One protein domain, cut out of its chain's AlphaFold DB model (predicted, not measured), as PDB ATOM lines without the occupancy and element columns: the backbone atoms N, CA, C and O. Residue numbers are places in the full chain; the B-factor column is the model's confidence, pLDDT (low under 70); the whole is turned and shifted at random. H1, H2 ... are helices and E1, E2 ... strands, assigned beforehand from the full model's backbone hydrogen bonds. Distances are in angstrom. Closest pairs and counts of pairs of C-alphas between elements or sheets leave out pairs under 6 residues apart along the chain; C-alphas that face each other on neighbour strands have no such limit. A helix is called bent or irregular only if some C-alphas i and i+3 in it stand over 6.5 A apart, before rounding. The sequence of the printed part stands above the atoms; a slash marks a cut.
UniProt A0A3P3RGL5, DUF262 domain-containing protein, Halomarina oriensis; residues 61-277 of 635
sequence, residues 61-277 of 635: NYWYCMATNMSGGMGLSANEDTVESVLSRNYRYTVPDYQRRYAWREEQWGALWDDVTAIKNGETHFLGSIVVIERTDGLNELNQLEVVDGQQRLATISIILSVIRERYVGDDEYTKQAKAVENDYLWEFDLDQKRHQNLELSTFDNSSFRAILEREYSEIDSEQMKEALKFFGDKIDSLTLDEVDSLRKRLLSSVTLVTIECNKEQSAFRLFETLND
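AT A GLANCE: This is residues 61 to 277 of the 635 residues of the protein "DUF262 domain-containing protein" of Halomarina oriensis (UniProt A0A3P3RGL5). A strongly twisted sheet of five strands makes one end of this domain, with H1 and H9 over one of its faces, and a cluster of helices with H4 in its middle makes the other end. H3, H5, H6, H7 and H8 are gathered round H4, short H2 sits between the sheet and the cluster, and the small hairpin of E5 and E6 extends from the end of H5. The 217 printed residues hold nine named helices and seven named strands, in the order H1 E1 H2 E2 H3 E3 E4 H4 H5 E5 E6 H6 H7 H8 E7 H9, and the class is mixed, helices and strands. The large sheet runs E1 E7 E3 E4 E2 and is mixed, while E5 and E6 are antiparallel. The whole is compact, with a radius of gyration of the C-alphas of 17.3 A and spans of 53 by 39 by 31 A.

IN THESE COORDINATES: Find C-alpha 61 at (14.496, -46.875, 16.205), where H1 begins and runs to residue 70. Next come E1, residues 76 to 82, 19.2 A long, H2, residues 83 to 87, and E2, residues 92 to 94. Look on to H3, residues 106 to 118, 17.5 A, and E3, residues 125 to 135, 29.2 A, which bends by 52 degrees at residue 128. E4 is residues 144 to 149. At C-alpha 151, (15.214, -22.864, 17.096), you find the start of H4, which runs 26.0 A to residue 168. H5 is residues 175 to 186, E5 187 to 189, E6 195 to 197 and H6 203 to 214; H6 is irregular, with C-alphas 204 and 207 7.4 A apart. H7, residues 223 to 237, is 20.5 A long, H8, residues 241 to 253, is 18.0 A, and E7, residues 255 to 262, is 22.4 A. H9, residues 265 to 275, ends at C-alpha 275, (18.996, -34.411, 9.667).

HOW THE PARTS SIT: Start at edge strand E1, antiparallel to E7, with N 79 and O 259 2.9 A apart. E7 is parallel to E3, with N 258 and O 128 at 3.0 A. E3 and E4 form a hairpin, with N 133 and O 146 at 2.9 A, and E4 is parallel to the other edge strand, E2, with N 145 and O 92 at 2.8 A. H1 and H9 on the same face make two layers, helices on one face of a sheet, at heights over the sheet of 9.7 A and 9.0 A. H2 is on the opposite face, at 7.1 A, and touches H8, closest at the C-alphas of Glu 84 and Leu 252, 4.6 A. H4 is the hub. It forms a helical hairpin with H5, at a shallow tilt of 15 degrees, opposite ways, with C-alphas 165 and 178 closest at 4.8 A. It touches H7 at a steep tilt of 44 degrees, C-alphas 163 and 233 being closest at 6.1 A, and H8 at a shallow tilt of 28 degrees, C-alphas 164 and 244 being closest at 6.7 A. H4 and H6 only just touch, with 3 pairs of C-alphas within 8 A, the closest those of Ser 162 and Leu 213, 6.5 A. H3 touches H8, about perpendicular at 85 degrees, with C-alphas 116 and 251 closest at 6.2 A. In hairpin E5 and E6, N 188 and O 196 are 2.8 A apart. Every O i to N i+4 pair is within hydrogen-bond range in H1, H2, H3, H4, H7 and H8, against 6 of 8 in H5 and H6 and 6 of 7 in H9.

THE WHOLE: The two C-alphas farthest apart are those of Gly 73 and Asp 172, 53.7 A. The printed part has no cut, and the long link is E2 to H3, 11 residues. The mean pLDDT of the printed part is 86.4, and residues 61 to 75, 136 to 142, 266, 270 and 272 to 277 of this model are under 70.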
ATOM      1  N   ASN A  61      13.404 -45.902  16.317       43.44
ATOM      2  CA  ASN A  61      14.496 -46.875  16.205       43.44
ATOM      3  C   ASN A  61      15.515 -46.519  15.111       43.44
ATOM      4  O   ASN A  61      16.673 -46.879  15.271       43.44
ATOM      5  N   TYR A  62      15.128 -45.851  14.019       55.88
ATOM      6  CA  TYR A  62      16.064 -45.385  12.988       55.88
ATOM      7  C   TYR A  62      16.965 -44.272  13.529       55.88
ATOM      8  O   TYR A  62      18.183 -44.382  13.437       55.88
ATOM      9  N   TRP A  63      16.376 -43.254  14.161       51.22
ATOM     10  CA  TRP A  63      17.097 -42.126  14.754       51.22
ATOM     11  C   TRP A  63      17.974 -42.572  15.930       51.22
ATOM     12  O   TRP A  63      19.162 -42.258  15.974       51.22
ATOM     13  N   TYR A  64      17.430 -43.406  16.820       50.03
ATOM     14  CA  TYR A  64      18.162 -44.031  17.917       50.03
ATOM     15  C   TYR A  64      19.272 -44.958  17.403       50.03
ATOM     16  O   TYR A  64      20.377 -44.911  17.931       50.03
ATOM     17  N   CYS A  65      19.053 -45.759  16.349       47.62
ATOM     18  CA  CYS A  65      20.127 -46.562  15.742       47.62
ATOM     19  C   CYS A  65      21.172 -45.708  15.018       47.62
ATOM     20  O   CYS A  65      22.336 -46.088  15.036       47.62
ATOM     21  N   MET A  66      20.822 -44.582  14.392       51.12
ATOM     22  CA  MET A  66      21.822 -43.663  13.838       51.12
ATOM     23  C   MET A  66      22.684 -43.091  14.966       51.12
ATOM     24  O   MET A  66      23.893 -43.312  14.977       51.12
ATOM     25  N   ALA A  67      22.055 -42.476  15.971       46.66
ATOM     26  CA  ALA A  67      22.746 -41.893  17.117       46.66
ATOM     27  C   ALA A  67      23.599 -42.925  17.881       46.66
ATOM     28  O   ALA A  67      24.743 -42.637  18.216       46.66
ATOM     29  N   THR A  68      23.106 -44.152  18.097       43.25
ATOM     30  CA  THR A  68      23.844 -45.207  18.826       43.25
ATOM     31  C   THR A  68      24.856 -45.991  17.990       43.25
ATOM     32  O   THR A  68      25.808 -46.517  18.559       43.25
ATOM     33  N   ASN A  69      24.742 -46.042  16.656       44.03
ATOM     34  CA  ASN A  69      25.857 -46.507  15.818       44.03
ATOM     35  C   ASN A  69      26.943 -45.424  15.670       44.03
ATOM     36  O   ASN A  69      28.105 -45.759  15.450       44.03
ATOM     37  N   MET A  70      26.593 -44.143  15.831       42.88
ATOM     38  CA  MET A  70      27.541 -43.020  15.868       42.88
ATOM     39  C   MET A  70      28.114 -42.750  17.274       42.88
ATOM     40  O   MET A  70      29.167 -42.128  17.392       42.88
ATOM     41  N   SER A  71      27.497 -43.244  18.352       42.25
ATOM     42  CA  SER A  71      27.915 -42.937  19.734       42.25
ATOM     43  C   SER A  71      29.252 -43.563  20.153       42.25
ATOM     44  O   SER A  71      29.800 -43.190  21.192       42.25
ATOM     45  N   GLY A  72      29.823 -44.458  19.339       38.00
ATOM     46  CA  GLY A  72      31.138 -45.082  19.524       38.00
ATOM     47  C   GLY A  72      32.331 -44.127  19.372       38.00
ATOM     48  O   GLY A  72      33.223 -44.393  18.572       38.00
ATOM     49  N   GLY A  73      32.354 -43.030  20.136       43.81
ATOM     50  CA  GLY A  73      33.475 -42.085  20.238       43.81
ATOM     51  C   GLY A  73      33.109 -40.595  20.170       43.81
ATOM     52  O   GLY A  73      33.966 -39.767  20.466       43.81
ATOM     53  N   MET A  74      31.872 -40.231  19.800       49.59
ATOM     54  CA  MET A  74      31.510 -38.837  19.459       49.59
ATOM     55  C   MET A  74      30.930 -37.963  20.588       49.59
ATOM     56  O   MET A  74      30.743 -36.770  20.359       49.59
ATOM     57  N   GLY A  75      30.670 -38.503  21.788       60.91
ATOM     58  CA  GLY A  75      30.129 -37.717  22.912       60.91
ATOM     59  C   GLY A  75      28.732 -37.157  22.619       60.91
ATOM     60  O   GLY A  75      28.553 -35.944  22.557       60.91
ATOM     61  N   LEU A  76      27.784 -38.063  22.364       75.06
ATOM     62  CA  LEU A  76      26.417 -37.763  21.935       75.06
ATOM     63  C   LEU A  76      25.399 -38.418  22.877       75.06
ATOM     64  O   LEU A  76      25.506 -39.613  23.166       75.06
ATOM     65  N   SER A  77      24.399 -37.642  23.288       82.69
ATOM     66  CA  SER A  77      23.212 -38.051  24.049       82.69
ATOM     67  C   SER A  77      21.966 -37.798  23.185       82.69
ATOM     68  O   SER A  77      21.925 -36.830  22.429       82.69
ATOM     69  N   ALA A  78      20.974 -38.694  23.223       84.81
ATOM     70  CA  ALA A  78      19.737 -38.552  22.451       84.81
ATOM     71  C   ALA A  78      18.541 -39.087  23.250       84.81
ATOM     72  O   ALA A  78      18.458 -40.291  23.507       84.81
ATOM     73  N   ASN A  79      17.616 -38.198  23.613       86.94
ATOM     74  CA  ASN A  79      16.479 -38.482  24.492       86.94
ATOM     75  C   ASN A  79      15.152 -38.143  23.788       86.94
ATOM     76  O   ASN A  79      15.075 -37.150  23.071       86.94
ATOM     77  N   GLU A  80      14.107 -38.961  23.976       88.81
ATOM     78  CA  GLU A  80      12.732 -38.589  23.601       88.81
ATOM     79  C   GLU A  80      12.114 -37.820  24.773       88.81
ATOM     80  O   GLU A  80      11.803 -38.404  25.811       88.81
ATOM     81  N   ASP A  81      11.968 -36.509  24.599       91.94
ATOM     82  CA  ASP A  81      11.431 -35.572  25.582       91.94
ATOM     83  C   ASP A  81      10.020 -35.117  25.174       91.94
ATOM     84  O   ASP A  81       9.696 -35.015  23.988       91.94
ATOM     85  N   THR A  82       9.168 -34.788  26.144       94.44
ATOM     86  CA  THR A  82       7.985 -33.947  25.887       94.44
ATOM     87  C   THR A  82       8.398 -32.478  25.799       94.44
ATOM     88  O   THR A  82       9.446 -32.099  26.319       94.44
ATOM     89  N   VAL A  83       7.569 -31.619  25.199       94.88
ATOM     90  CA  VAL A  83       7.792 -30.156  25.236       94.88
ATOM     91  C   VAL A  83       7.899 -29.645  26.680       94.88
ATOM     92  O   VAL A  83       8.746 -28.808  26.971       94.88
ATOM     93  N   GLU A  84       7.094 -30.197  27.591       95.19
ATOM     94  CA  GLU A  84       7.184 -29.957  29.035       95.19
ATOM     95  C   GLU A  84       8.562 -30.312  29.604       95.19
ATOM     96  O   GLU A  84       9.132 -29.507  30.333       95.19
ATOM     97  N   SER A  85       9.123 -31.477  29.245       92.44
ATOM     98  CA  SER A  85      10.477 -31.874  29.654       92.44
ATOM     99  C   SER A  85      11.509 -30.881  29.119       92.44
ATOM    100  O   SER A  85      12.217 -30.271  29.909       92.44
ATOM    101  N   VAL A  86      11.535 -30.637  27.799       92.50
ATOM    102  CA  VAL A  86      12.475 -29.692  27.163       92.50
ATOM    103  C   VAL A  86      12.477 -28.340  27.883       92.50
ATOM    104  O   VAL A  86      13.531 -27.875  28.298       92.50
ATOM    105  N   LEU A  87      11.304 -27.737  28.093       92.81
ATOM    106  CA  LEU A  87      11.203 -26.384  28.645       92.81
ATOM    107  C   LEU A  87      11.366 -26.285  30.172       92.81
ATOM    108  O   LEU A  87      11.477 -25.170  30.656       92.81
ATOM    109  N   SER A  88      11.400 -27.384  30.935       89.38
ATOM    110  CA  SER A  88      11.493 -27.347  32.415       89.38
ATOM    111  C   SER A  88      12.752 -28.012  32.991       89.38
ATOM    112  O   SER A  88      12.831 -28.335  34.180       89.38
ATOM    113  N   ARG A  89      13.774 -28.242  32.156       78.88
ATOM    114  CA  ARG A  89      14.999 -28.959  32.550       78.88
ATOM    115  C   ARG A  89      15.989 -28.144  33.409       78.88
ATOM    116  O   ARG A  89      17.002 -28.720  33.801       78.88
ATOM    117  N   ASN A  90      15.706 -26.885  33.770       79.06
ATOM    118  CA  ASN A  90      16.633 -25.934  34.423       79.06
ATOM    119  C   ASN A  90      17.877 -25.613  33.565       79.06
ATOM    120  O   ASN A  90      18.992 -25.500  34.079       79.06
ATOM    121  N   TYR A  91      17.692 -25.500  32.248       85.75
ATOM    122  CA  TYR A  91      18.715 -25.037  31.304       85.75
ATOM    123  C   TYR A  91      18.222 -23.771  30.616       85.75
ATOM    124  O   TYR A  91      17.020 -23.549  30.487       85.75
ATOM    125  N   ARG A  92      19.156 -22.974  30.103       90.50
ATOM    126  CA  ARG A  92      18.839 -21.858  29.212       90.50
ATOM    127  C   ARG A  92      19.172 -22.222  27.775       90.50
ATOM    128  O   ARG A  92      20.326 -22.499  27.468       90.50
ATOM    129  N   TYR A  93      18.186 -22.189  26.892       94.06
ATOM    130  CA  TYR A  93      18.403 -22.338  25.459       94.06
ATOM    131  C   TYR A  93      18.856 -21.008  24.865       94.06
ATOM    132  O   TYR A  93      18.165 -20.000  25.011       94.06
ATOM    133  N   THR A  94      19.989 -20.998  24.169       94.06
ATOM    134  CA  THR A  94      20.524 -19.803  23.502       94.06
ATOM    135  C   THR A  94      20.659 -20.062  22.007       94.06
ATOM    136  O   THR A  94      21.245 -21.053  21.578       94.06
ATOM    137  N   VAL A  95      20.084 -19.198  21.174       93.62
ATOM    138  CA  VAL A  95      20.267 -19.246  19.719       93.62
ATOM    139  C   VAL A  95      21.417 -18.310  19.359       93.62
ATOM    140  O   VAL A  95      21.262 -17.098  19.500       93.62
ATOM    141  N   PRO A  96      22.561 -18.823  18.884       89.12
ATOM    142  CA  PRO A  96      23.698 -17.974  18.574       89.12
ATOM    143  C   PRO A  96      23.455 -17.176  17.290       89.12
ATOM    144  O   PRO A  96      22.789 -17.637  16.358       89.12
ATOM    145  N   ASP A  97      24.046 -15.985  17.213       85.38
ATOM    146  CA  ASP A  97      23.775 -14.996  16.161       85.38
ATOM    147  C   ASP A  97      24.136 -15.451  14.735       85.38
ATOM    148  O   ASP A  97      23.679 -14.859  13.758       85.38
ATOM    149  N   TYR A  98      24.900 -16.534  14.584       78.94
ATOM    150  CA  TYR A  98      25.222 -17.138  13.294       78.94
ATOM    151  C   TYR A  98      24.088 -18.035  12.752       78.94
ATOM    152  O   TYR A  98      24.197 -18.607  11.659       78.94
ATOM    153  N   GLN A  99      23.011 -18.234  13.516       85.00
ATOM    154  CA  GLN A  99      21.799 -18.914  13.063       85.00
ATOM    155  C   GLN A  99      20.853 -17.966  12.324       85.00
ATOM    156  O   GLN A  99      20.790 -16.766  12.587       85.00
ATOM    157  N   ARG A 100      20.079 -18.518  11.381       86.62
ATOM    158  CA  ARG A 100      19.073 -17.738  10.651       86.62
ATOM    159  C   ARG A 100      17.973 -17.232  11.584       86.62
ATOM    160  O   ARG A 100      17.538 -17.962  12.473       86.62
ATOM    161  N   ARG A 101      17.474 -16.031  11.293       90.12
ATOM    162  CA  ARG A 101      16.326 -15.398  11.960       90.12
ATOM    163  C   ARG A 101      15.058 -16.263  11.953       90.12
ATOM    164  O   ARG A 101      14.942 -17.228  11.191       90.12
ATOM    165  N   TYR A 102      14.082 -15.900  12.780       92.88
ATOM    166  CA  TYR A 102      12.740 -16.475  12.757       92.88
ATOM    167  C   TYR A 102      12.092 -16.288  11.374       92.88
ATOM    168  O   TYR A 102      11.998 -15.178  10.853       92.88
ATOM    169  N   ALA A 103      11.697 -17.400  10.757       91.50
ATOM    170  CA  ALA A 103      11.348 -17.478   9.339       91.50
ATOM    171  C   ALA A 103      10.153 -18.402   9.034       91.50
ATOM    172  O   ALA A 103       9.759 -18.505   7.871       91.50
ATOM    173  N   TRP A 104       9.576 -19.066  10.045       93.62
ATOM    174  CA  TRP A 104       8.282 -19.745   9.908       93.62
ATOM    175  C   TRP A 104       7.186 -18.750   9.502       93.62
ATOM    176  O   TRP A 104       7.243 -17.573   9.856       93.62
ATOM    177  N   ARG A 105       6.207 -19.233   8.734       94.25
ATOM    178  CA  ARG A 105       5.061 -18.480   8.206       94.25
ATOM    179  C   ARG A 105       3.766 -19.257   8.438       94.25
ATOM    180  O   ARG A 105       3.796 -20.375   8.947       94.25
ATOM    181  N   GLU A 106       2.644 -18.693   7.989       94.69
ATOM    182  CA  GLU A 106       1.292 -19.257   8.134       94.69
ATOM    183  C   GLU A 106       1.175 -20.744   7.756       94.69
ATOM    184  O   GLU A 106       0.483 -21.487   8.442       94.69
ATOM    185  N   GLU A 107       1.900 -21.215   6.739       92.69
ATOM    186  CA  GLU A 107       1.951 -22.639   6.377       92.69
ATOM    187  C   GLU A 107       2.515 -23.515   7.512       92.69
ATOM    188  O   GLU A 107       1.912 -24.523   7.878       92.69
ATOM    189  N   GLN A 108       3.645 -23.122   8.111       93.94
ATOM    190  CA  GLN A 108       4.269 -23.867   9.210       93.94
ATOM    191  C   GLN A 108       3.508 -23.680  10.531       93.94
ATOM    192  O   GLN A 108       3.384 -24.628  11.306       93.94
ATOM    193  N   TRP A 109       2.961 -22.484  10.782       96.69
ATOM    194  CA  TRP A 109       2.108 -22.217  11.945       96.69
ATOM    195  C   TRP A 109       0.809 -23.025  11.889       96.69
ATOM    196  O   TRP A 109       0.402 -23.599  12.897       96.69
ATOM    197  N   GLY A 110       0.187 -23.106  10.709       95.38
ATOM    198  CA  GLY A 110      -1.005 -23.904  10.440       95.38
ATOM    199  C   GLY A 110      -0.745 -25.397  10.593       95.38
ATOM    200  O   GLY A 110      -1.492 -26.054  11.310       95.38
ATOM    201  N   ALA A 111       0.348 -25.911  10.020       92.69
ATOM    202  CA  ALA A 111       0.743 -27.308  10.193       92.69
ATOM    203  C   ALA A 111       0.925 -27.673  11.678       92.69
ATOM    204  O   ALA A 111       0.286 -28.608  12.154       92.69
ATOM    205  N   LEU A 112       1.701 -26.886  12.442       94.19
ATOM    206  CA  LEU A 112       1.870 -27.108  13.885       94.19
ATOM    207  C   LEU A 112       0.534 -27.019  14.645       94.19
ATOM    208  O   LEU A 112       0.275 -27.825  15.538       94.19
ATOM    209  N   TRP A 113      -0.317 -26.046  14.314       95.69
ATOM    210  CA  TRP A 113      -1.622 -25.880  14.954       95.69
ATOM    211  C   TRP A 113      -2.537 -27.090  14.722       95.69
ATOM    212  O   TRP A 113      -3.131 -27.619  15.669       95.69
ATOM    213  N   ASP A 114      -2.636 -27.548  13.477       94.25
ATOM    214  CA  ASP A 114      -3.457 -28.693  13.094       94.25
ATOM    215  C   ASP A 114      -2.908 -29.988  13.720       94.25
ATOM    216  O   ASP A 114      -3.674 -30.771  14.284       94.25
ATOM    217  N   ASP A 115      -1.583 -30.170  13.739       91.69
ATOM    218  CA  ASP A 115      -0.922 -31.312  14.378       91.69
ATOM    219  C   ASP A 115      -1.189 -31.386  15.890       91.69
ATOM    220  O   ASP A 115      -1.507 -32.462  16.402       91.69
ATOM    221  N   VAL A 116      -1.118 -30.258  16.611       93.75
ATOM    222  CA  VAL A 116      -1.369 -30.192  18.067       93.75
ATOM    223  C   VAL A 116      -2.857 -30.347  18.400       93.75
ATOM    224  O   VAL A 116      -3.219 -31.023  19.370       93.75
ATOM    225  N   THR A 117      -3.749 -29.755  17.601       92.12
ATOM    226  CA  THR A 117      -5.202 -29.855  17.830       92.12
ATOM    227  C   THR A 117      -5.769 -31.228  17.459       92.12
ATOM    228  O   THR A 117      -6.728 -31.679  18.098       92.12
ATOM    229  N   ALA A 118      -5.156 -31.946  16.513       91.38
ATOM    230  CA  ALA A 118      -5.553 -33.299  16.124       91.38
ATOM    231  C   ALA A 118      -5.234 -34.386  17.174       91.38
ATOM    232  O   ALA A 118      -5.862 -35.451  17.139       91.38
ATOM    233  N   ILE A 119      -4.304 -34.141  18.110       90.62
ATOM    234  CA  ILE A 119      -3.881 -35.118  19.132       90.62
ATOM    235  C   ILE A 119      -5.060 -35.528  20.021       90.62
ATOM    236  O   ILE A 119      -5.665 -34.684  20.684       90.62
ATOM    237  N   LYS A 120      -5.359 -36.829  20.104       87.56
ATOM    238  CA  LYS A 120      -6.392 -37.357  21.013       87.56
ATOM    239  C   LYS A 120      -5.796 -37.793  22.351       87.56
ATOM    240  O   LYS A 120      -4.604 -38.052  22.476       87.56
ATOM    241  N   ASN A 121      -6.648 -37.921  23.367       80.19
ATOM    242  CA  ASN A 121      -6.231 -38.350  24.704       80.19
ATOM    243  C   ASN A 121      -5.503 -39.708  24.660       80.19
ATOM    244  O   ASN A 121      -6.068 -40.702  24.203       80.19
ATOM    245  N   GLY A 122      -4.270 -39.748  25.173       77.06
ATOM    246  CA  GLY A 122      -3.409 -40.937  25.160       77.06
ATOM    247  C   GLY A 122      -2.604 -41.135  23.869       77.06
ATOM    248  O   GLY A 122      -1.808 -42.071  23.793       77.06
ATOM    249  N   GLU A 123      -2.770 -40.269  22.869       88.19
ATOM    250  CA  GLU A 123      -1.884 -40.182  21.712       88.19
ATOM    251  C   GLU A 123      -0.760 -39.163  21.970       88.19
ATOM    252  O   GLU A 123      -0.859 -38.285  22.828       88.19
ATOM    253  N   THR A 124       0.324 -39.291  21.205       88.56
ATOM    254  CA  THR A 124       1.422 -38.314  21.142       88.56
ATOM    255  C   THR A 124       1.644 -37.869  19.700       88.56
ATOM    256  O   THR A 124       1.353 -38.639  18.776       88.56
ATOM    257  N   HIS A 125       2.195 -36.680  19.491       89.50
ATOM    258  CA  HIS A 125       2.659 -36.208  18.186       89.50
ATOM    259  C   HIS A 125       4.175 -35.983  18.236       89.50
ATOM    260  O   HIS A 125       4.662 -35.413  19.203       89.50
ATOM    261  N   PHE A 126       4.912 -36.415  17.209       88.25
ATOM    262  CA  PHE A 126       6.364 -36.223  17.129       88.25
ATOM    263  C   PHE A 126       6.688 -35.031  16.224       88.25
ATOM    264  O   PHE A 126       6.531 -35.128  15.010       88.25
ATOM    265  N   LEU A 127       7.162 -33.933  16.817       86.50
ATOM    266  CA  LEU A 127       7.380 -32.652  16.132       86.50
ATOM    267  C   LEU A 127       8.760 -32.540  15.441       86.50
ATOM    268  O   LEU A 127       9.007 -31.627  14.646       86.50
ATOM    269  N   GLY A 128       9.674 -33.470  15.729       86.06
ATOM    270  CA  GLY A 128      11.022 -33.515  15.159       86.06
ATOM    271  C   GLY A 128      12.119 -33.553  16.221       86.06
ATOM    272  O   GLY A 128      11.886 -33.900  17.377       86.06
ATOM    273  N   SER A 129      13.334 -33.200  15.816       87.50
ATOM    274  CA  SER A 129      14.490 -33.068  16.703       87.50
ATOM    275  C   SER A 129      14.773 -31.617  17.091       87.50
ATOM    276  O   SER A 129      14.387 -30.677  16.385       87.50
ATOM    277  N   ILE A 130      15.510 -31.466  18.189       89.75
ATOM    278  CA  ILE A 130      16.329 -30.292  18.495       89.75
ATOM    279  C   ILE A 130      17.778 -30.770  18.668       89.75
ATOM    280  O   ILE A 130      18.010 -31.841  19.228       89.75
ATOM    281  N   VAL A 131      18.746 -30.008  18.159       89.56
ATOM    282  CA  VAL A 131      20.180 -30.316  18.306       89.56
ATOM    283  C   VAL A 131      20.804 -29.196  19.117       89.56
ATOM    284  O   VAL A 131      20.680 -28.032  18.732       89.56
ATOM    285  N   VAL A 132      21.449 -29.542  20.228       90.69
ATOM    286  CA  VAL A 132      22.030 -28.582  21.171       90.69
ATOM    287  C   VAL A 132      23.467 -28.938  21.533       90.69
ATOM    288  O   VAL A 132      23.835 -30.114  21.584       90.69
ATOM    289  N   ILE A 133      24.275 -27.916  21.803       88.69
ATOM    290  CA  ILE A 133      25.621 -28.042  22.368       88.69
ATOM    291  C   ILE A 133      25.563 -27.566  23.819       88.69
ATOM    292  O   ILE A 133      25.063 -26.476  24.092       88.69
ATOM    293  N   GLU A 134      26.066 -28.374  24.749       86.56
ATOM    294  CA  GLU A 134      26.168 -27.963  26.152       86.56
ATOM    295  C   GLU A 134      27.335 -26.982  26.328       86.56
ATOM    296  O   GLU A 134      28.486 -27.297  26.014       86.56
ATOM    297  N   ARG A 135      27.029 -25.786  26.839       82.81
ATOM    298  CA  ARG A 135      27.999 -24.777  27.269       82.81
ATOM    299  C   ARG A 135      27.905 -24.668  28.793       82.81
ATOM    300  O   ARG A 135      26.891 -24.232  29.340       82.81
ATOM    301  N   THR A 136      28.944 -25.133  29.484       67.00
ATOM    302  CA  THR A 136      29.014 -25.102  30.951       67.00
ATOM    303  C   THR A 136      29.790 -23.871  31.406       67.00
ATOM    304  O   THR A 136      31.023 -23.881  31.386       67.00
ATOM    305  N   ASP A 137      29.079 -22.839  31.855       59.34
ATOM    306  CA  ASP A 137      29.684 -21.624  32.399       59.34
ATOM    307  C   ASP A 137      29.716 -21.635  33.934       59.34
ATOM    308  O   ASP A 137      28.708 -21.816  34.615       59.34
ATOM    309  N   GLY A 138      30.911 -21.394  34.479       59.06
ATOM    310  CA  GLY A 138      31.123 -20.948  35.855       59.06
ATOM    311  C   GLY A 138      30.655 -21.860  37.000       59.06
ATOM    312  O   GLY A 138      30.374 -23.049  36.874       59.06
ATOM    313  N   LEU A 139      30.633 -21.258  38.189       52.69
ATOM    314  CA  LEU A 139      29.852 -21.719  39.334       52.69
ATOM    315  C   LEU A 139      28.759 -20.668  39.531       52.69
ATOM    316  O   LEU A 139      29.098 -19.486  39.554       52.69
ATOM    317  N   ASN A 140      27.511 -21.101  39.747       54.22
ATOM    318  CA  ASN A 140      26.312 -20.267  39.965       54.22
ATOM    319  C   ASN A 140      25.559 -19.777  38.708       54.22
ATOM    320  O   ASN A 140      24.532 -19.122  38.857       54.22
ATOM    321  N   GLU A 141      25.995 -20.121  37.493       64.19
ATOM    322  CA  GLU A 141      25.215 -19.864  36.271       64.19
ATOM    323  C   GLU A 141      24.357 -21.088  35.898       64.19
ATOM    324  O   GLU A 141      24.699 -22.228  36.223       64.19
ATOM    325  N   LEU A 142      23.204 -20.857  35.259       67.81
ATOM    326  CA  LEU A 142      22.391 -21.938  34.693       67.81
ATOM    327  C   LEU A 142      23.120 -22.527  33.481       67.81
ATOM    328  O   LEU A 142      23.569 -21.769  32.621       67.81
ATOM    329  N   ASN A 143      23.181 -23.858  33.379       80.12
ATOM    330  CA  ASN A 143      23.769 -24.528  32.218       80.12
ATOM    331  C   ASN A 143      23.093 -24.043  30.923       80.12
ATOM    332  O   ASN A 143      21.860 -24.007  30.827       80.12
ATOM    333  N   GLN A 144      23.898 -23.705  29.918       87.19
ATOM    334  CA  GLN A 144      23.405 -23.187  28.648       87.19
ATOM    335  C   GLN A 144      23.400 -24.290  27.579       87.19
ATOM    336  O   GLN A 144      24.321 -25.103  27.484       87.19
ATOM    337  N   LEU A 145      22.346 -24.319  26.767       91.06
ATOM    338  CA  LEU A 145      22.178 -25.211  25.623       91.06
ATOM    339  C   LEU A 145      22.115 -24.366  24.352       91.06
ATOM    340  O   LEU A 145      21.069 -23.817  24.000       91.06
ATOM    341  N   GLU A 146      23.246 -24.273  23.659       91.69
ATOM    342  CA  GLU A 146      23.357 -23.537  22.402       91.69
ATOM    343  C   GLU A 146      22.626 -24.304  21.290       91.69
ATOM    344  O   GLU A 146      22.948 -25.458  20.992       91.69
ATOM    345  N   VAL A 147      21.614 -23.683  20.685       91.69
ATOM    346  CA  VAL A 147      20.694 -24.325  19.740       91.69
ATOM    347  C   VAL A 147      21.285 -24.336  18.329       91.69
ATOM    348  O   VAL A 147      21.374 -23.311  17.649       91.69
ATOM    349  N   VAL A 148      21.626 -25.533  17.851       86.50
ATOM    350  CA  VAL A 148      22.129 -25.780  16.491       86.50
ATOM    351  C   VAL A 148      20.983 -26.080  15.518       86.50
ATOM    352  O   VAL A 148      20.999 -25.575  14.396       86.50
ATOM    353  N   ASP A 149      19.964 -26.831  15.957       86.19
ATOM    354  CA  ASP A 149      18.698 -27.050  15.235       86.19
ATOM    355  C   ASP A 149      17.483 -26.961  16.158       86.19
ATOM    356  O   ASP A 149      17.558 -27.254  17.349       86.19
ATOM    357  N   GLY A 150      16.328 -26.640  15.576       88.94
ATOM    358  CA  GLY A 150      15.040 -26.639  16.262       88.94
ATOM    359  C   GLY A 150      14.613 -25.271  16.785       88.94
ATOM    360  O   GLY A 150      13.459 -25.124  17.177       88.94
ATOM    361  N   GLN A 151      15.478 -24.253  16.687       91.94
ATOM    362  CA  GLN A 151      15.214 -22.864  17.096       91.94
ATOM    363  C   GLN A 151      13.826 -22.332  16.680       91.94
ATOM    364  O   GLN A 151      13.129 -21.715  17.477       91.94
ATOM    365  N   GLN A 152      13.376 -22.632  15.456       92.94
ATOM    366  CA  GLN A 152      12.083 -22.177  14.931       92.94
ATOM    367  C   GLN A 152      10.892 -22.857  15.635       92.94
ATOM    368  O   GLN A 152       9.872 -22.215  15.889       92.94
ATOM    369  N   ARG A 153      11.030 -24.152  15.969       93.06
ATOM    370  CA  ARG A 153      10.027 -24.930  16.712       93.06
ATOM    371  C   ARG A 153       9.916 -24.391  18.136       93.06
ATOM    372  O   ARG A 153       8.814 -24.069  18.565       93.06
ATOM    373  N   LEU A 154      11.053 -24.238  18.821       95.38
ATOM    374  CA  LEU A 154      11.118 -23.720  20.192       95.38
ATOM    375  C   LEU A 154      10.531 -22.303  20.278       95.38
ATOM    376  O   LEU A 154       9.622 -22.080  21.069       95.38
ATOM    377  N   ALA A 155      10.933 -21.391  19.384       96.94
ATOM    378  CA  ALA A 155      10.378 -20.038  19.320       96.94
ATOM    379  C   ALA A 155       8.852 -20.039  19.113       96.94
ATOM    380  O   ALA A 155       8.130 -19.344  19.825       96.94
ATOM    381  N   THR A 156       8.340 -20.850  18.179       97.38
ATOM    382  CA  THR A 156       6.893 -20.920  17.904       97.38
ATOM    383  C   THR A 156       6.114 -21.512  19.083       97.38
ATOM    384  O   THR A 156       5.055 -20.997  19.428       97.38
ATOM    385  N   ILE A 157       6.646 -22.541  19.752       97.12
ATOM    386  CA  ILE A 157       6.059 -23.100  20.981       97.12
ATOM    387  C   ILE A 157       5.987 -22.030  22.077       97.12
ATOM    388  O   ILE A 157       4.928 -21.850  22.677       97.12
ATOM    389  N   SER A 158       7.068 -21.279  22.308       97.69
ATOM    390  CA  SER A 158       7.096 -20.190  23.292       97.69
ATOM    391  C   SER A 158       6.122 -19.055  22.944       97.69
ATOM    392  O   SER A 158       5.488 -18.501  23.843       97.69
ATOM    393  N   ILE A 159       5.930 -18.737  21.657       98.19
ATOM    394  CA  ILE A 159       4.907 -17.781  21.198       98.19
ATOM    395  C   ILE A 159       3.497 -18.307  21.512       98.19
ATOM    396  O   ILE A 159       2.706 -17.582  22.112       98.19
ATOM    397  N   ILE A 160       3.187 -19.573  21.197       98.19
ATOM    398  CA  ILE A 160       1.885 -20.187  21.521       98.19
ATOM    399  C   ILE A 160       1.638 -20.163  23.037       98.19
ATOM    400  O   ILE A 160       0.564 -19.757  23.477       98.19
ATOM    401  N   LEU A 161       2.633 -20.540  23.845       98.12
ATOM    402  CA  LEU A 161       2.555 -20.476  25.306       98.12
ATOM    403  C   LEU A 161       2.343 -19.038  25.810       98.12
ATOM    404  O   LEU A 161       1.557 -18.834  26.732       98.12
ATOM    405  N   SER A 162       2.958 -18.036  25.180       97.94
ATOM    406  CA  SER A 162       2.754 -16.621  25.524       97.94
ATOM    407  C   SER A 162       1.322 -16.149  25.238       97.94
ATOM    408  O   SER A 162       0.739 -15.451  26.063       97.94
ATOM    409  N   VAL A 163       0.712 -16.581  24.128       97.81
ATOM    410  CA  VAL A 163      -0.706 -16.293  23.825       97.81
ATOM    411  C   VAL A 163      -1.643 -17.029  24.794       97.81
ATOM    412  O   VAL A 163      -2.581 -16.431  25.319       97.81
ATOM    413  N   ILE A 164      -1.364 -18.301  25.101       97.44
ATOM    414  CA  ILE A 164      -2.103 -19.079  26.114       97.44
ATOM    415  C   ILE A 164      -2.043 -18.385  27.484       97.44
ATOM    416  O   ILE A 164      -3.065 -18.281  28.163       97.44
ATOM    417  N   ARG A 165      -0.867 -17.879  27.881       96.56
ATOM    418  CA  ARG A 165      -0.670 -17.122  29.121       96.56
ATOM    419  C   ARG A 165      -1.575 -15.894  29.165       96.56
ATOM    420  O   ARG A 165      -2.287 -15.743  30.152       96.56
ATOM    421  N   GLU A 166      -1.590 -15.059  28.122       95.00
ATOM    422  CA  GLU A 166      -2.468 -13.877  28.093       95.00
ATOM    423  C   GLU A 166      -3.945 -14.239  28.138       95.00
ATOM    424  O   GLU A 166      -4.717 -13.576  28.824       95.00
ATOM    425  N   ARG A 167      -4.345 -15.331  27.481       95.00
ATOM    426  CA  ARG A 167      -5.741 -15.771  27.476       95.00
ATOM    427  C   ARG A 167      -6.262 -16.149  28.871       95.00
ATOM    428  O   ARG A 167      -7.475 -16.096  29.077       95.00
ATOM    429  N   TYR A 168      -5.371 -16.490  29.810       94.56
ATOM    430  CA  TYR A 168      -5.663 -16.714  31.233       94.56
ATOM    431  C   TYR A 168      -5.583 -15.452  32.114       94.56
ATOM    432  O   TYR A 168      -6.045 -15.481  33.258       94.56
ATOM    433  N   VAL A 169      -4.958 -14.363  31.652       88.38
ATOM    434  CA  VAL A 169      -4.790 -13.147  32.462       88.38
ATOM    435  C   VAL A 169      -6.147 -12.472  32.671       88.38
ATOM    436  O   VAL A 169      -6.889 -12.213  31.729       88.38
ATOM    437  N   GLY A 170      -6.460 -12.160  33.931       79.88
ATOM    438  CA  GLY A 170      -7.733 -11.547  34.324       79.88
ATOM    439  C   GLY A 170      -8.827 -12.539  34.732       79.88
ATOM    440  O   GLY A 170      -9.907 -12.091  35.109       79.88
ATOM    441  N   ASP A 171      -8.552 -13.847  34.708       90.25
ATOM    442  CA  ASP A 171      -9.461 -14.886  35.198       90.25
ATOM    443  C   ASP A 171      -8.983 -15.492  36.538       90.25
ATOM    444  O   ASP A 171      -7.826 -15.909  36.688       90.25
ATOM    445  N   ASP A 172      -9.876 -15.537  37.532       88.12
ATOM    446  CA  ASP A 172      -9.576 -16.015  38.889       88.12
ATOM    447  C   ASP A 172      -9.297 -17.533  38.952       88.12
ATOM    448  O   ASP A 172      -8.506 -17.981  39.789       88.12
ATOM    449  N   GLU A 173      -9.913 -18.337  38.078       92.25
ATOM    450  CA  GLU A 173      -9.740 -19.795  38.027       92.25
ATOM    451  C   GLU A 173      -8.426 -20.180  37.331       92.25
ATOM    452  O   GLU A 173      -7.741 -21.120  37.753       92.25
ATOM    453  N   TYR A 174      -8.028 -19.411  36.315       93.06
ATOM    454  CA  TYR A 174      -6.850 -19.690  35.488       93.06
ATOM    455  C   TYR A 174      -5.573 -18.925  35.883       93.06
ATOM    456  O   TYR A 174      -4.491 -19.203  35.361       93.06
ATOM    457  N   THR A 175      -5.638 -18.043  36.888       91.88
ATOM    458  CA  THR A 175      -4.485 -17.274  37.405       91.88
ATOM    459  C   THR A 175      -3.271 -18.136  37.807       91.88
ATOM    460  O   THR A 175      -2.130 -17.679  37.704       91.88
ATOM    461  N   LYS A 176      -3.456 -19.387  38.263       93.19
ATOM    462  CA  LYS A 176      -2.320 -20.283  38.579       93.19
ATOM    463  C   LYS A 176      -1.663 -20.836  37.314       93.19
ATOM    464  O   LYS A 176      -0.441 -20.903  37.253       93.19
ATOM    465  N   GLN A 177      -2.466 -21.180  36.313       94.81
ATOM    466  CA  GLN A 177      -2.045 -21.688  35.012       94.81
ATOM    467  C   GLN A 177      -1.260 -20.606  34.255       94.81
ATOM    468  O   GLN A 177      -0.211 -20.909  33.698       94.81
ATOM    469  N   ALA A 178      -1.692 -19.339  34.328       94.38
ATOM    470  CA  ALA A 178      -0.935 -18.195  33.810       94.38
ATOM    471  C   ALA A 178       0.478 -18.111  34.415       94.38
ATOM    472  O   ALA A 178       1.461 -18.007  33.685       94.38
ATOM    473  N   LYS A 179       0.586 -18.214  35.748       93.56
ATOM    474  CA  LYS A 179       1.874 -18.159  36.463       93.56
ATOM    475  C   LYS A 179       2.770 -19.362  36.187       93.56
ATOM    476  O   LYS A 179       3.972 -19.169  36.070       93.56
ATOM    477  N   ALA A 180       2.199 -20.560  36.072       93.25
ATOM    478  CA  ALA A 180       2.937 -21.759  35.687       93.25
ATOM    479  C   ALA A 180       3.516 -21.609  34.272       93.25
ATOM    480  O   ALA A 180       4.703 -21.811  34.061       93.25
ATOM    481  N   VAL A 181       2.716 -21.142  33.304       95.69
ATOM    482  CA  VAL A 181       3.227 -20.904  31.944       95.69
ATOM    483  C   VAL A 181       4.338 -19.852  31.922       95.69
ATOM    484  O   VAL A 181       5.314 -20.010  31.195       95.69
ATOM    485  N   GLU A 182       4.215 -18.795  32.726       94.31
ATOM    486  CA  GLU A 182       5.235 -17.751  32.823       94.31
ATOM    487  C   GLU A 182       6.536 -18.259  33.473       94.31
ATOM    488  O   GLU A 182       7.603 -18.094  32.886       94.31
ATOM    489  N   ASN A 183       6.459 -18.899  34.641       92.19
ATOM    490  CA  ASN A 183       7.632 -19.225  35.461       92.19
ATOM    491  C   ASN A 183       8.251 -20.603  35.195       92.19
ATOM    492  O   ASN A 183       9.410 -20.786  35.544       92.19
ATOM    493  N   ASP A 184       7.492 -21.552  34.636       91.94
ATOM    494  CA  ASP A 184       7.929 -22.949  34.505       91.94
ATOM    495  C   ASP A 184       8.377 -23.289  33.065       91.94
ATOM    496  O   ASP A 184       8.994 -24.333  32.859       91.94
ATOM    497  N   TYR A 185       8.047 -22.446  32.065       95.38
ATOM    498  CA  TYR A 185       8.333 -22.710  30.637       95.38
ATOM    499  C   TYR A 185       8.833 -21.505  29.806       95.38
ATOM    500  O   TYR A 185       9.448 -21.712  28.761       95.38
ATOM    501  N   LEU A 186       8.527 -20.252  30.179       96.06
ATOM    502  CA  LEU A 186       8.932 -19.054  29.408       96.06
ATOM    503  C   LEU A 186      10.149 -18.337  30.010       96.06
ATOM    504  O   LEU A 186      10.988 -17.799  29.279       96.06
ATOM    505  N   TRP A 187      10.257 -18.351  31.334       95.19
ATOM    506  CA  TRP A 187      11.369 -17.799  32.098       95.19
ATOM    507  C   TRP A 187      12.032 -18.896  32.933       95.19
ATOM    508  O   TRP A 187      11.414 -19.905  33.243       95.19
ATOM    509  N   GLU A 188      13.289 -18.669  33.290       91.56
ATOM    510  CA  GLU A 188      14.092 -19.497  34.189       91.56
ATOM    511  C   GLU A 188      14.735 -18.607  35.259       91.56
ATOM    512  O   GLU A 188      14.920 -17.399  35.055       91.56
ATOM    513  N   PHE A 189      15.080 -19.189  36.406       89.06
ATOM    514  CA  PHE A 189      15.649 -18.459  37.541       89.06
ATOM    515  C   PHE A 189      16.922 -19.142  38.033       89.06
ATOM    516  O   PHE A 189      16.923 -20.339  38.315       89.06
ATOM    517  N   ASP A 190      18.008 -18.380  38.163       86.69
ATOM    518  CA  ASP A 190      19.240 -18.903  38.758       86.69
ATOM    519  C   ASP A 190      19.146 -19.014  40.295       86.69
ATOM    520  O   ASP A 190      18.129 -18.693  40.928       86.69
ATOM    521  N   LEU A 191      20.222 -19.501  40.919       84.81
ATOM    522  CA  LEU A 191      20.290 -19.700  42.369       84.81
ATOM    523  C   LEU A 191      20.147 -18.385  43.162       84.81
ATOM    524  O   LEU A 191      19.655 -18.417  44.290       84.81
ATOM    525  N   ASP A 192      20.490 -17.240  42.560       87.69
ATOM    526  CA  ASP A 192      20.301 -15.896  43.124       87.69
ATOM    527  C   ASP A 192      18.916 -15.295  42.796       87.69
ATOM    528  O   ASP A 192      18.629 -14.144  43.136       87.69
ATOM    529  N   GLN A 193      18.027 -16.080  42.176       87.38
ATOM    530  CA  GLN A 193      16.669 -15.703  41.768       87.38
ATOM    531  C   GLN A 193      16.618 -14.571  40.732       87.38
ATOM    532  O   GLN A 193      15.599 -13.888  40.587       87.38
ATOM    533  N   LYS A 194      17.693 -14.380  39.960       89.06
ATOM    534  CA  LYS A 194      17.665 -13.505  38.791       89.06
ATOM    535  C   LYS A 194      16.884 -14.208  37.679       89.06
ATOM    536  O   LYS A 194      17.143 -15.363  37.351       89.06
ATOM    537  N   ARG A 195      15.910 -13.492  37.111       91.44
ATOM    538  CA  ARG A 195      15.074 -13.965  36.002       91.44
ATOM    539  C   ARG A 195      15.845 -13.892  34.685       91.44
ATOM    540  O   ARG A 195      16.364 -12.829  34.342       91.44
ATOM    541  N   HIS A 196      15.824 -14.973  33.918       91.81
ATOM    542  CA  HIS A 196      16.385 -15.056  32.572       91.81
ATOM    543  C   HIS A 196      15.386 -15.693  31.606       91.81
ATOM    544  O   HIS A 196      14.523 -16.460  32.021       91.81
ATOM    545  N   GLN A 197      15.487 -15.395  30.310       95.25
ATOM    546  CA  GLN A 197      14.660 -16.078  29.311       95.25
ATOM    547  C   GLN A 197      15.028 -17.570  29.262       95.25
ATOM    548  O   GLN A 197      16.223 -17.893  29.248       95.25
ATOM    549  N   ASN A 198      14.017 -18.445  29.204       94.94
ATOM    550  CA  ASN A 198      14.197 -19.888  29.007       94.94
ATOM    551  C   ASN A 198      14.775 -20.171  27.609       94.94
ATOM    552  O   ASN A 198      15.763 -20.887  27.476       94.94
ATOM    553  N   LEU A 199      14.224 -19.497  26.592       96.12
ATOM    554  CA  LEU A 199      14.786 -19.385  25.248       96.12
ATOM    555  C   LEU A 199      15.229 -17.940  24.988       96.12
ATOM    556  O   LEU A 199      14.418 -17.014  25.017       96.12
ATOM    557  N   GLU A 200      16.507 -17.746  24.700       96.00
ATOM    558  CA  GLU A 200      17.067 -16.497  24.190       96.00
ATOM    559  C   GLU A 200      17.340 -16.666  22.692       96.00
ATOM    560  O   GLU A 200      18.015 -17.615  22.284       96.00
ATOM    561  N   LEU A 201      16.761 -15.798  21.856       95.81
ATOM    562  CA  LEU A 201      17.007 -15.828  20.413       95.81
ATOM    563  C   LEU A 201      18.291 -15.065  20.052       95.81
ATOM    564  O   LEU A 201      18.887 -14.412  20.906       95.81
ATOM    565  N   SER A 202      18.692 -15.104  18.779       92.38
ATOM    566  CA  SER A 202      19.786 -14.265  18.283       92.38
ATOM    567  C   SER A 202      19.478 -12.777  18.462       92.38
ATOM    568  O   SER A 202      18.316 -12.364  18.439       92.38
ATOM    569  N   THR A 203      20.508 -11.943  18.585       89.12
ATOM    570  CA  THR A 203      20.399 -10.489  18.803       89.12
ATOM    571  C   THR A 203      19.501  -9.781  17.783       89.12
ATOM    572  O   THR A 203      18.823  -8.817  18.134       89.12
ATOM    573  N   PHE A 204      19.415 -10.292  16.549       87.31
ATOM    574  CA  PHE A 204      18.548  -9.770  15.482       87.31
ATOM    575  C   PHE A 204      17.041  -9.968  15.716       87.31
ATOM    576  O   PHE A 204      16.238  -9.312  15.054       87.31
ATOM    577  N   ASP A 205      16.654 -10.890  16.600       93.12
ATOM    578  CA  ASP A 205      15.261 -11.255  16.884       93.12
ATOM    579  C   ASP A 205      14.903 -11.185  18.376       93.12
ATOM    580  O   ASP A 205      13.720 -11.082  18.714       93.12
ATOM    581  N   ASN A 206      15.888 -11.223  19.279       95.88
ATOM    582  CA  ASN A 206      15.633 -11.339  20.710       95.88
ATOM    583  C   ASN A 206      14.959 -10.104  21.313       95.88
ATOM    584  O   ASN A 206      14.199 -10.266  22.257       95.88
ATOM    585  N   SER A 207      15.157  -8.895  20.772       94.81
ATOM    586  CA  SER A 207      14.411  -7.704  21.216       94.81
ATOM    587  C   SER A 207      12.902  -7.902  21.039       94.81
ATOM    588  O   SER A 207      12.137  -7.820  21.998       94.81
ATOM    589  N   SER A 208      12.496  -8.280  19.826       95.81
ATOM    590  CA  SER A 208      11.108  -8.580  19.474       95.81
ATOM    591  C   SER A 208      10.568  -9.770  20.264       95.81
ATOM    592  O   SER A 208       9.470  -9.697  20.802       95.81
ATOM    593  N   PHE A 209      11.332 -10.857  20.377       97.56
ATOM    594  CA  PHE A 209      10.896 -12.048  21.106       97.56
ATOM    595  C   PHE A 209      10.751 -11.791  22.611       97.56
ATOM    596  O   PHE A 209       9.748 -12.170  23.212       97.56
ATOM    597  N   ARG A 210      11.696 -11.071  23.217       97.00
ATOM    598  CA  ARG A 210      11.624 -10.643  24.613       97.00
ATOM    599  C   ARG A 210      10.427  -9.727  24.863       97.00
ATOM    600  O   ARG A 210       9.733  -9.937  25.852       97.00
ATOM    601  N   ALA A 211      10.123  -8.798  23.955       96.88
ATOM    602  CA  ALA A 211       8.931  -7.957  24.046       96.88
ATOM    603  C   ALA A 211       7.626  -8.786  24.072       96.88
ATOM    604  O   ALA A 211       6.714  -8.472  24.836       96.88
ATOM    605  N   ILE A 212       7.551  -9.912  23.344       96.94
ATOM    606  CA  ILE A 212       6.434 -10.878  23.457       96.94
ATOM    607  C   ILE A 212       6.366 -11.476  24.871       96.94
ATOM    608  O   ILE A 212       5.292 -11.526  25.482       96.94
ATOM    609  N   LEU A 213       7.508 -11.916  25.411       96.38
ATOM    610  CA  LEU A 213       7.581 -12.508  26.749       96.38
ATOM    611  C   LEU A 213       7.253 -11.493  27.857       96.38
ATOM    612  O   LEU A 213       6.615 -11.869  28.840       96.38
ATOM    613  N   GLU A 214       7.636 -10.223  27.704       95.69
ATOM    614  CA  GLU A 214       7.416  -9.140  28.680       95.69
ATOM    615  C   GLU A 214       6.076  -8.390  28.491       95.69
ATOM    616  O   GLU A 214       5.708  -7.596  29.354       95.69
ATOM    617  N   ARG A 215       5.283  -8.735  27.455       94.50
ATOM    618  CA  ARG A 215       3.985  -8.118  27.071       94.50
ATOM    619  C   ARG A 215       4.093  -6.697  26.493       94.50
ATOM    620  O   ARG A 215       3.108  -5.960  26.441       94.50
ATOM    621  N   GLU A 216       5.269  -6.319  26.010       95.00
ATOM    622  CA  GLU A 216       5.580  -5.000  25.447       95.00
ATOM    623  C   GLU A 216       5.318  -4.976  23.929       95.00
ATOM    624  O   GLU A 216       6.197  -4.693  23.122       95.00
ATOM    625  N   TYR A 217       4.091  -5.312  23.507       92.25
ATOM    626  CA  TYR A 217       3.755  -5.560  22.091       92.25
ATOM    627  C   TYR A 217       4.002  -4.379  21.129       92.25
ATOM    628  O   TYR A 217       4.032  -4.589  19.916       92.25
ATOM    629  N   SER A 218       4.167  -3.153  21.640       92.19
ATOM    630  CA  SER A 218       4.565  -1.977  20.853       92.19
ATOM    631  C   SER A 218       6.028  -2.011  20.405       92.19
ATOM    632  O   SER A 218       6.333  -1.464  19.352       92.19
ATOM    633  N   GLU A 219       6.899  -2.694  21.154       92.31
ATOM    634  CA  GLU A 219       8.353  -2.752  20.939       92.31
ATOM    635  C   GLU A 219       8.774  -3.948  20.060       92.31
ATOM    636  O   GLU A 219       9.950  -4.298  19.954       92.31
ATOM    637  N   ILE A 220       7.804  -4.622  19.435       92.75
ATOM    638  CA  ILE A 220       8.068  -5.692  18.474       92.75
ATOM    639  C   ILE A 220       8.384  -5.047  17.121       92.75
ATOM    640  O   ILE A 220       7.525  -4.416  16.509       92.75
ATOM    641  N   ASP A 221       9.587  -5.278  16.603       90.62
ATOM    642  CA  ASP A 221      10.004  -4.855  15.258       90.62
ATOM    643  C   ASP A 221       9.809  -5.963  14.210       90.62
ATOM    644  O   ASP A 221       9.582  -5.691  13.031       90.62
ATOM    645  N   SER A 222       9.879  -7.232  14.622       91.56
ATOM    646  CA  SER A 222       9.783  -8.385  13.722       91.56
ATOM    647  C   SER A 222       8.348  -8.624  13.236       91.56
ATOM    648  O   SER A 222       7.515  -9.188  13.948       91.56
ATOM    649  N   GLU A 223       8.063  -8.239  11.989       91.12
ATOM    650  CA  GLU A 223       6.761  -8.467  11.340       91.12
ATOM    651  C   GLU A 223       6.361  -9.952  11.326       91.12
ATOM    652  O   GLU A 223       5.217 -10.274  11.626       91.12
ATOM    653  N   GLN A 224       7.302 -10.877  11.092       93.06
ATOM    654  CA  GLN A 224       7.023 -12.323  11.143       93.06
ATOM    655  C   GLN A 224       6.546 -12.776  12.531       93.06
ATOM    656  O   GLN A 224       5.701 -13.664  12.635       93.06
ATOM    657  N   MET A 225       7.054 -12.166  13.606       96.12
ATOM    658  CA  MET A 225       6.595 -12.467  14.963       96.12
ATOM    659  C   MET A 225       5.252 -11.809  15.293       96.12
ATOM    660  O   MET A 225       4.446 -12.427  15.987       96.12
ATOM    661  N   LYS A 226       4.968 -10.607  14.768       96.12
ATOM    662  CA  LYS A 226       3.630  -9.985  14.855       96.12
ATOM    663  C   LYS A 226       2.580 -10.837  14.151       96.12
ATOM    664  O   LYS A 226       1.513 -11.078  14.709       96.12
ATOM    665  N   GLU A 227       2.889 -11.310  12.945       97.00
ATOM    666  CA  GLU A 227       2.028 -12.204  12.169       97.00
ATOM    667  C   GLU A 227       1.799 -13.532  12.907       97.00
ATOM    668  O   GLU A 227       0.650 -13.958  13.018       97.00
ATOM    669  N   ALA A 228       2.842 -14.135  13.493       97.69
ATOM    670  CA  ALA A 228       2.712 -15.343  14.313       97.69
ATOM    671  C   ALA A 228       1.830 -15.114  15.553       97.69
ATOM    672  O   ALA A 228       0.901 -15.885  15.801       97.69
ATOM    673  N   LEU A 229       2.079 -14.038  16.312       97.00
ATOM    674  CA  LEU A 229       1.263 -13.659  17.470       97.00
ATOM    675  C   LEU A 229      -0.203 -13.483  17.090       97.00
ATOM    676  O   LEU A 229      -1.077 -14.014  17.769       97.00
ATOM    677  N   LYS A 230      -0.471 -12.762  15.997       97.06
ATOM    678  CA  LYS A 230      -1.826 -12.549  15.499       97.06
ATOM    679  C   LYS A 230      -2.478 -13.868  15.081       97.06
ATOM    680  O   LYS A 230      -3.608 -14.122  15.476       97.06
ATOM    681  N   PHE A 231      -1.771 -14.714  14.332       98.06
ATOM    682  CA  PHE A 231      -2.284 -16.008  13.883       98.06
ATOM    683  C   PHE A 231      -2.700 -16.893  15.065       98.06
ATOM    684  O   PHE A 231      -3.817 -17.410  15.084       98.06
ATOM    685  N   PHE A 232      -1.837 -17.047  16.073       98.12
ATOM    686  CA  PHE A 232      -2.172 -17.846  17.254       98.12
ATOM    687  C   PHE A 232      -3.191 -17.153  18.166       98.12
ATOM    688  O   PHE A 232      -4.026 -17.847  18.738       98.12
ATOM    689  N   GLY A 233      -3.181 -15.819  18.249       97.00
ATOM    690  CA  GLY A 233      -4.194 -15.007  18.930       97.00
ATOM    691  C   GLY A 233      -5.593 -15.240  18.363       97.00
ATOM    692  O   GLY A 233      -6.448 -15.767  19.065       97.00
ATOM    693  N   ASP A 234      -5.790 -14.981  17.066       96.94
ATOM    694  CA  ASP A 234      -7.064 -15.175  16.356       96.94
ATOM    695  C   ASP A 234      -7.603 -16.617  16.526       96.94
ATOM    696  O   ASP A 234      -8.811 -16.842  16.645       96.94
ATOM    697  N   LYS A 235      -6.707 -17.616  16.567       96.88
ATOM    698  CA  LYS A 235      -7.055 -19.026  16.815       96.88
ATOM    699  C   LYS A 235      -7.449 -19.288  18.273       96.88
ATOM    700  O   LYS A 235      -8.467 -19.937  18.503       96.88
ATOM    701  N   ILE A 236      -6.676 -18.812  19.248       96.50
ATOM    702  CA  ILE A 236      -6.880 -19.056  20.688       96.50
ATOM    703  C   ILE A 236      -8.060 -18.247  21.250       96.50
ATOM    704  O   ILE A 236      -8.805 -18.758  22.086       96.50
ATOM    705  N   ASP A 237      -8.308 -17.039  20.749       94.12
ATOM    706  CA  ASP A 237      -9.460 -16.210  21.129       94.12
ATOM    707  C   ASP A 237     -10.793 -16.825  20.681       94.12
ATOM    708  O   ASP A 237     -11.826 -16.598  21.314       94.12
ATOM    709  N   SER A 238     -10.776 -17.667  19.641       93.88
ATOM    710  CA  SER A 238     -11.952 -18.434  19.210       93.88
ATOM    711  C   SER A 238     -12.333 -19.590  20.155       93.88
ATOM    712  O   SER A 238     -13.404 -20.176  19.991       93.88
ATOM    713  N   LEU A 239     -11.483 -19.910  21.141       95.38
ATOM    714  CA  LEU A 239     -11.650 -21.024  22.079       95.38
ATOM    715  C   LEU A 239     -12.148 -20.574  23.465       95.38
ATOM    716  O   LEU A 239     -11.885 -19.464  23.948       95.38
ATOM    717  N   THR A 240     -12.835 -21.486  24.154       96.00
ATOM    718  CA  THR A 240     -13.138 -21.366  25.589       96.00
ATOM    719  C   THR A 240     -11.895 -21.635  26.447       96.00
ATOM    720  O   THR A 240     -10.960 -22.300  26.011       96.00
ATOM    721  N   LEU A 241     -11.870 -21.147  27.693       94.88
ATOM    722  CA  LEU A 241     -10.721 -21.336  28.597       94.88
ATOM    723  C   LEU A 241     -10.388 -22.821  28.842       94.88
ATOM    724  O   LEU A 241      -9.215 -23.194  28.838       94.88
ATOM    725  N   ASP A 242     -11.409 -23.674  28.949       94.81
ATOM    726  CA  ASP A 242     -11.266 -25.129  29.099       94.81
ATOM    727  C   ASP A 242     -10.624 -25.782  27.859       94.81
ATOM    728  O   ASP A 242      -9.820 -26.715  27.970       94.81
ATOM    729  N   GLU A 243     -10.950 -25.291  26.659       95.62
ATOM    730  CA  GLU A 243     -10.327 -25.719  25.401       95.62
ATOM    731  C   GLU A 243      -8.881 -25.222  25.295       95.62
ATOM    732  O   GLU A 243      -8.016 -25.977  24.852       95.62
ATOM    733  N   VAL A 244      -8.588 -24.007  25.770       96.62
ATOM    734  CA  VAL A 244      -7.227 -23.443  25.825       96.62
ATOM    735  C   VAL A 244      -6.340 -24.209  26.811       96.62
ATOM    736  O   VAL A 244      -5.196 -24.524  26.494       96.62
ATOM    737  N   ASP A 245      -6.851 -24.601  27.979       96.00
ATOM    738  CA  ASP A 245      -6.120 -25.471  28.910       96.00
ATOM    739  C   ASP A 245      -6.000 -26.920  28.420       96.00
ATOM    740  O   ASP A 245      -4.972 -27.568  28.633       96.00
ATOM    741  N   SER A 246      -6.984 -27.412  27.664       95.12
ATOM    742  CA  SER A 246      -6.860 -28.681  26.937       95.12
ATOM    743  C   SER A 246      -5.778 -28.620  25.851       95.12
ATOM    744  O   SER A 246      -5.005 -29.571  25.712       95.12
ATOM    745  N   LEU A 247      -5.680 -27.508  25.113       96.38
ATOM    746  CA  LEU A 247      -4.637 -27.248  24.120       96.38
ATOM    747  C   LEU A 247      -3.256 -27.175  24.782       96.38
ATOM    748  O   LEU A 247      -2.341 -27.874  24.352       96.38
ATOM    749  N   ARG A 248      -3.125 -26.409  25.872       96.88
ATOM    750  CA  ARG A 248      -1.896 -26.294  26.672       96.88
ATOM    751  C   ARG A 248      -1.379 -27.663  27.121       96.88
ATOM    752  O   ARG A 248      -0.205 -27.963  26.934       96.88
ATOM    753  N   LYS A 249      -2.255 -28.515  27.666       95.31
ATOM    754  CA  LYS A 249      -1.906 -29.881  28.100       95.31
ATOM    755  C   LYS A 249      -1.440 -30.770  26.943       95.31
ATOM    756  O   LYS A 249      -0.482 -31.519  27.113       95.31
ATOM    757  N   ARG A 250      -2.075 -30.683  25.767       95.75
ATOM    758  CA  ARG A 250      -1.627 -31.419  24.567       95.75
ATOM    759  C   ARG A 250      -0.263 -30.927  24.091       95.75
ATOM    760  O   ARG A 250       0.610 -31.752  23.839       95.75
ATOM    761  N   LEU A 251      -0.074 -29.609  24.013       96.25
ATOM    762  CA  LEU A 251       1.182 -28.989  23.595       96.25
ATOM    763  C   LEU A 251       2.343 -29.397  24.508       96.25
ATOM    764  O   LEU A 251       3.382 -29.803  24.008       96.25
ATOM    765  N   LEU A 252       2.155 -29.323  25.826       95.88
ATOM    766  CA  LEU A 252       3.200 -29.608  26.810       95.88
ATOM    767  C   LEU A 252       3.486 -31.110  26.952       95.88
ATOM    768  O   LEU A 252       4.635 -31.526  26.822       95.88
ATOM    769  N   SER A 253       2.459 -31.930  27.193       93.94
ATOM    770  CA  SER A 253       2.643 -33.321  27.638       93.94
ATOM    771  C   SER A 253       2.386 -34.379  26.551       93.94
ATOM    772  O   SER A 253       2.695 -35.551  26.769       93.94
ATOM    773  N   SER A 254       1.829 -34.011  25.388       93.00
ATOM    774  CA  SER A 254       1.574 -34.942  24.270       93.00
ATOM    775  C   SER A 254       2.386 -34.663  23.002       93.00
ATOM    776  O   SER A 254       2.471 -35.548  22.147       93.00
ATOM    777  N   VAL A 255       3.001 -33.488  22.856       94.06
ATOM    778  CA  VAL A 255       3.999 -33.249  21.803       94.06
ATOM    779  C   VAL A 255       5.363 -33.727  22.293       94.06
ATOM    780  O   VAL A 255       5.801 -33.360  23.384       94.06
ATOM    781  N   THR A 256       6.026 -34.549  21.482       92.44
ATOM    782  CA  THR A 256       7.358 -35.095  21.745       92.44
ATOM    783  C   THR A 256       8.387 -34.603  20.733       92.44
ATOM    784  O   THR A 256       8.098 -34.382  19.552       92.44
ATOM    785  N   LEU A 257       9.609 -34.432  21.225       91.62
ATOM    786  CA  LEU A 257      10.802 -34.005  20.508       91.62
ATOM    787  C   LEU A 257      11.930 -35.003  20.799       91.62
ATOM    788  O   LEU A 257      11.959 -35.625  21.858       91.62
ATOM    789  N   VAL A 258      12.875 -35.150  19.873       89.94
ATOM    790  CA  VAL A 258      14.148 -35.825  20.168       89.94
ATOM    791  C   VAL A 258      15.204 -34.764  20.455       89.94
ATOM    792  O   VAL A 258      15.634 -34.055  19.545       89.94
ATOM    793  N   THR A 259      15.609 -34.657  21.718       89.75
ATOM    794  CA  THR A 259      16.701 -33.787  22.162       89.75
ATOM    795  C   THR A 259      18.021 -34.496  21.905       89.75
ATOM    796  O   THR A 259      18.256 -35.570  22.462       89.75
ATOM    797  N   ILE A 260      18.869 -33.921  21.050       89.38
ATOM    798  CA  ILE A 260      20.203 -34.445  20.749       89.38
ATOM    799  C   ILE A 260      21.247 -33.499  21.337       89.38
ATOM    800  O   ILE A 260      21.462 -32.399  20.830       89.38
ATOM    801  N   GLU A 261      21.891 -33.945  22.409       88.31
ATOM    802  CA  GLU A 261      22.916 -33.202  23.137       88.31
ATOM    803  C   GLU A 261      24.302 -33.608  22.633       88.31
ATOM    804  O   GLU A 261      24.650 -34.794  22.582       88.31
ATOM    805  N   CYS A 262      25.088 -32.609  22.244       85.75
ATOM    806  CA  CYS A 262      26.417 -32.776  21.681       85.75
ATOM    807  C   CYS A 262      27.464 -32.164  22.611       85.75
ATOM    808  O   CYS A 262      27.502 -30.951  22.798       85.75
ATOM    809  N   ASN A 263      28.398 -32.981  23.099       78.56
ATOM    810  CA  ASN A 263      29.516 -32.506  23.924       78.56
ATOM    811  C   ASN A 263      30.612 -31.805  23.088       78.56
ATOM    812  O   ASN A 263      31.654 -31.429  23.624       78.56
ATOM    813  N   LYS A 264      30.434 -31.726  21.759       73.25
ATOM    814  CA  LYS A 264      31.355 -31.129  20.781       73.25
ATOM    815  C   LYS A 264      30.600 -30.591  19.566       73.25
ATOM    816  O   LYS A 264      29.750 -31.286  19.007       73.25
ATOM    817  N   GLU A 265      31.026 -29.431  19.081       74.38
ATOM    818  CA  GLU A 265      30.549 -28.780  17.849       74.38
ATOM    819  C   GLU A 265      30.646 -29.683  16.611       74.38
ATOM    820  O   GLU A 265      29.670 -29.828  15.877       74.38
ATOM    821  N   GLN A 266      31.787 -30.365  16.426       68.88
ATOM    822  CA  GLN A 266      32.020 -31.342  15.345       68.88
ATOM    823  C   GLN A 266      30.849 -32.325  15.175       68.88
ATOM    824  O   GLN A 266      30.426 -32.629  14.058       68.88
ATOM    825  N   SER A 267      30.344 -32.846  16.297       73.38
ATOM    826  CA  SER A 267      29.279 -33.846  16.320       73.38
ATOM    827  C   SER A 267      27.926 -33.218  15.967       73.38
ATOM    828  O   SER A 267      27.158 -33.819  15.217       73.38
ATOM    829  N   ALA A 268      27.661 -31.995  16.440       76.94
ATOM    830  CA  ALA A 268      26.421 -31.271  16.175       76.94
ATOM    831  C   ALA A 268      26.255 -30.908  14.689       76.94
ATOM    832  O   ALA A 268      25.206 -31.187  14.109       76.94
ATOM    833  N   PHE A 269      27.289 -30.354  14.042       70.69
ATOM    834  CA  PHE A 269      27.199 -29.941  12.633       70.69
ATOM    835  C   PHE A 269      27.085 -31.128  11.665       70.69
ATOM    836  O   PHE A 269      26.267 -31.091  10.748       70.69
ATOM    837  N   ARG A 270      27.807 -32.232  11.912       68.50
ATOM    838  CA  ARG A 270      27.670 -33.472  11.120       68.50
ATOM    839  C   ARG A 270      26.270 -34.080  11.208       68.50
ATOM    840  O   ARG A 270      25.751 -34.604  10.221       68.50
ATOM    841  N   LEU A 271      25.654 -34.022  12.390       72.56
ATOM    842  CA  LEU A 271      24.259 -34.417  12.546       72.56
ATOM    843  C   LEU A 271      23.352 -33.446  11.786       72.56
ATOM    844  O   LEU A 271      22.537 -33.898  10.991       72.56
ATOM    845  N   PHE A 272      23.538 -32.133  11.931       69.38
ATOM    846  CA  PHE A 272      22.719 -31.128  11.251       69.38
ATOM    847  C   PHE A 272      22.639 -31.306   9.724       69.38
ATOM    848  O   PHE A 272      21.542 -31.253   9.164       69.38
ATOM    849  N   GLU A 273      23.772 -31.580   9.067       65.19
ATOM    850  CA  GLU A 273      23.833 -31.891   7.630       65.19
ATOM    851  C   GLU A 273      23.002 -33.131   7.258       65.19
ATOM    852  O   GLU A 273      22.357 -33.161   6.213       65.19
ATOM    853  N   THR A 274      22.977 -34.145   8.128       65.94
ATOM    854  CA  THR A 274      22.269 -35.416   7.894       65.94
ATOM    855  C   THR A 274      20.767 -35.324   8.199       65.94
ATOM    856  O   THR A 274      19.967 -36.050   7.612       65.94
ATOM    857  N   LEU A 275      20.363 -34.456   9.132       65.31
ATOM    858  CA  LEU A 275      18.996 -34.411   9.667       65.31
ATOM    859  C   LEU A 275      18.040 -33.475   8.906       65.31
ATOM    860  O   LEU A 275      16.826 -33.584   9.081       65.31
ATOM    861  N   ASN A 276      18.546 -32.571   8.058       60.44
ATOM    862  CA  ASN A 276      17.723 -31.521   7.435       60.44
ATOM    863  C   ASN A 276      16.804 -31.975   6.283       60.44
ATOM    864  O   ASN A 276      15.998 -31.183   5.801       60.44
ATOM    865  N   ASP A 277      16.854 -33.249   5.891       45.97
ATOM    866  CA  ASP A 277      16.161 -33.854   4.735       45.97
ATOM    867  C   ASP A 277      14.608 -33.804   4.785       45.97
ATOM    868  O   ASP A 277      13.924 -34.357   3.924       45.97
TER     869      ASP A 277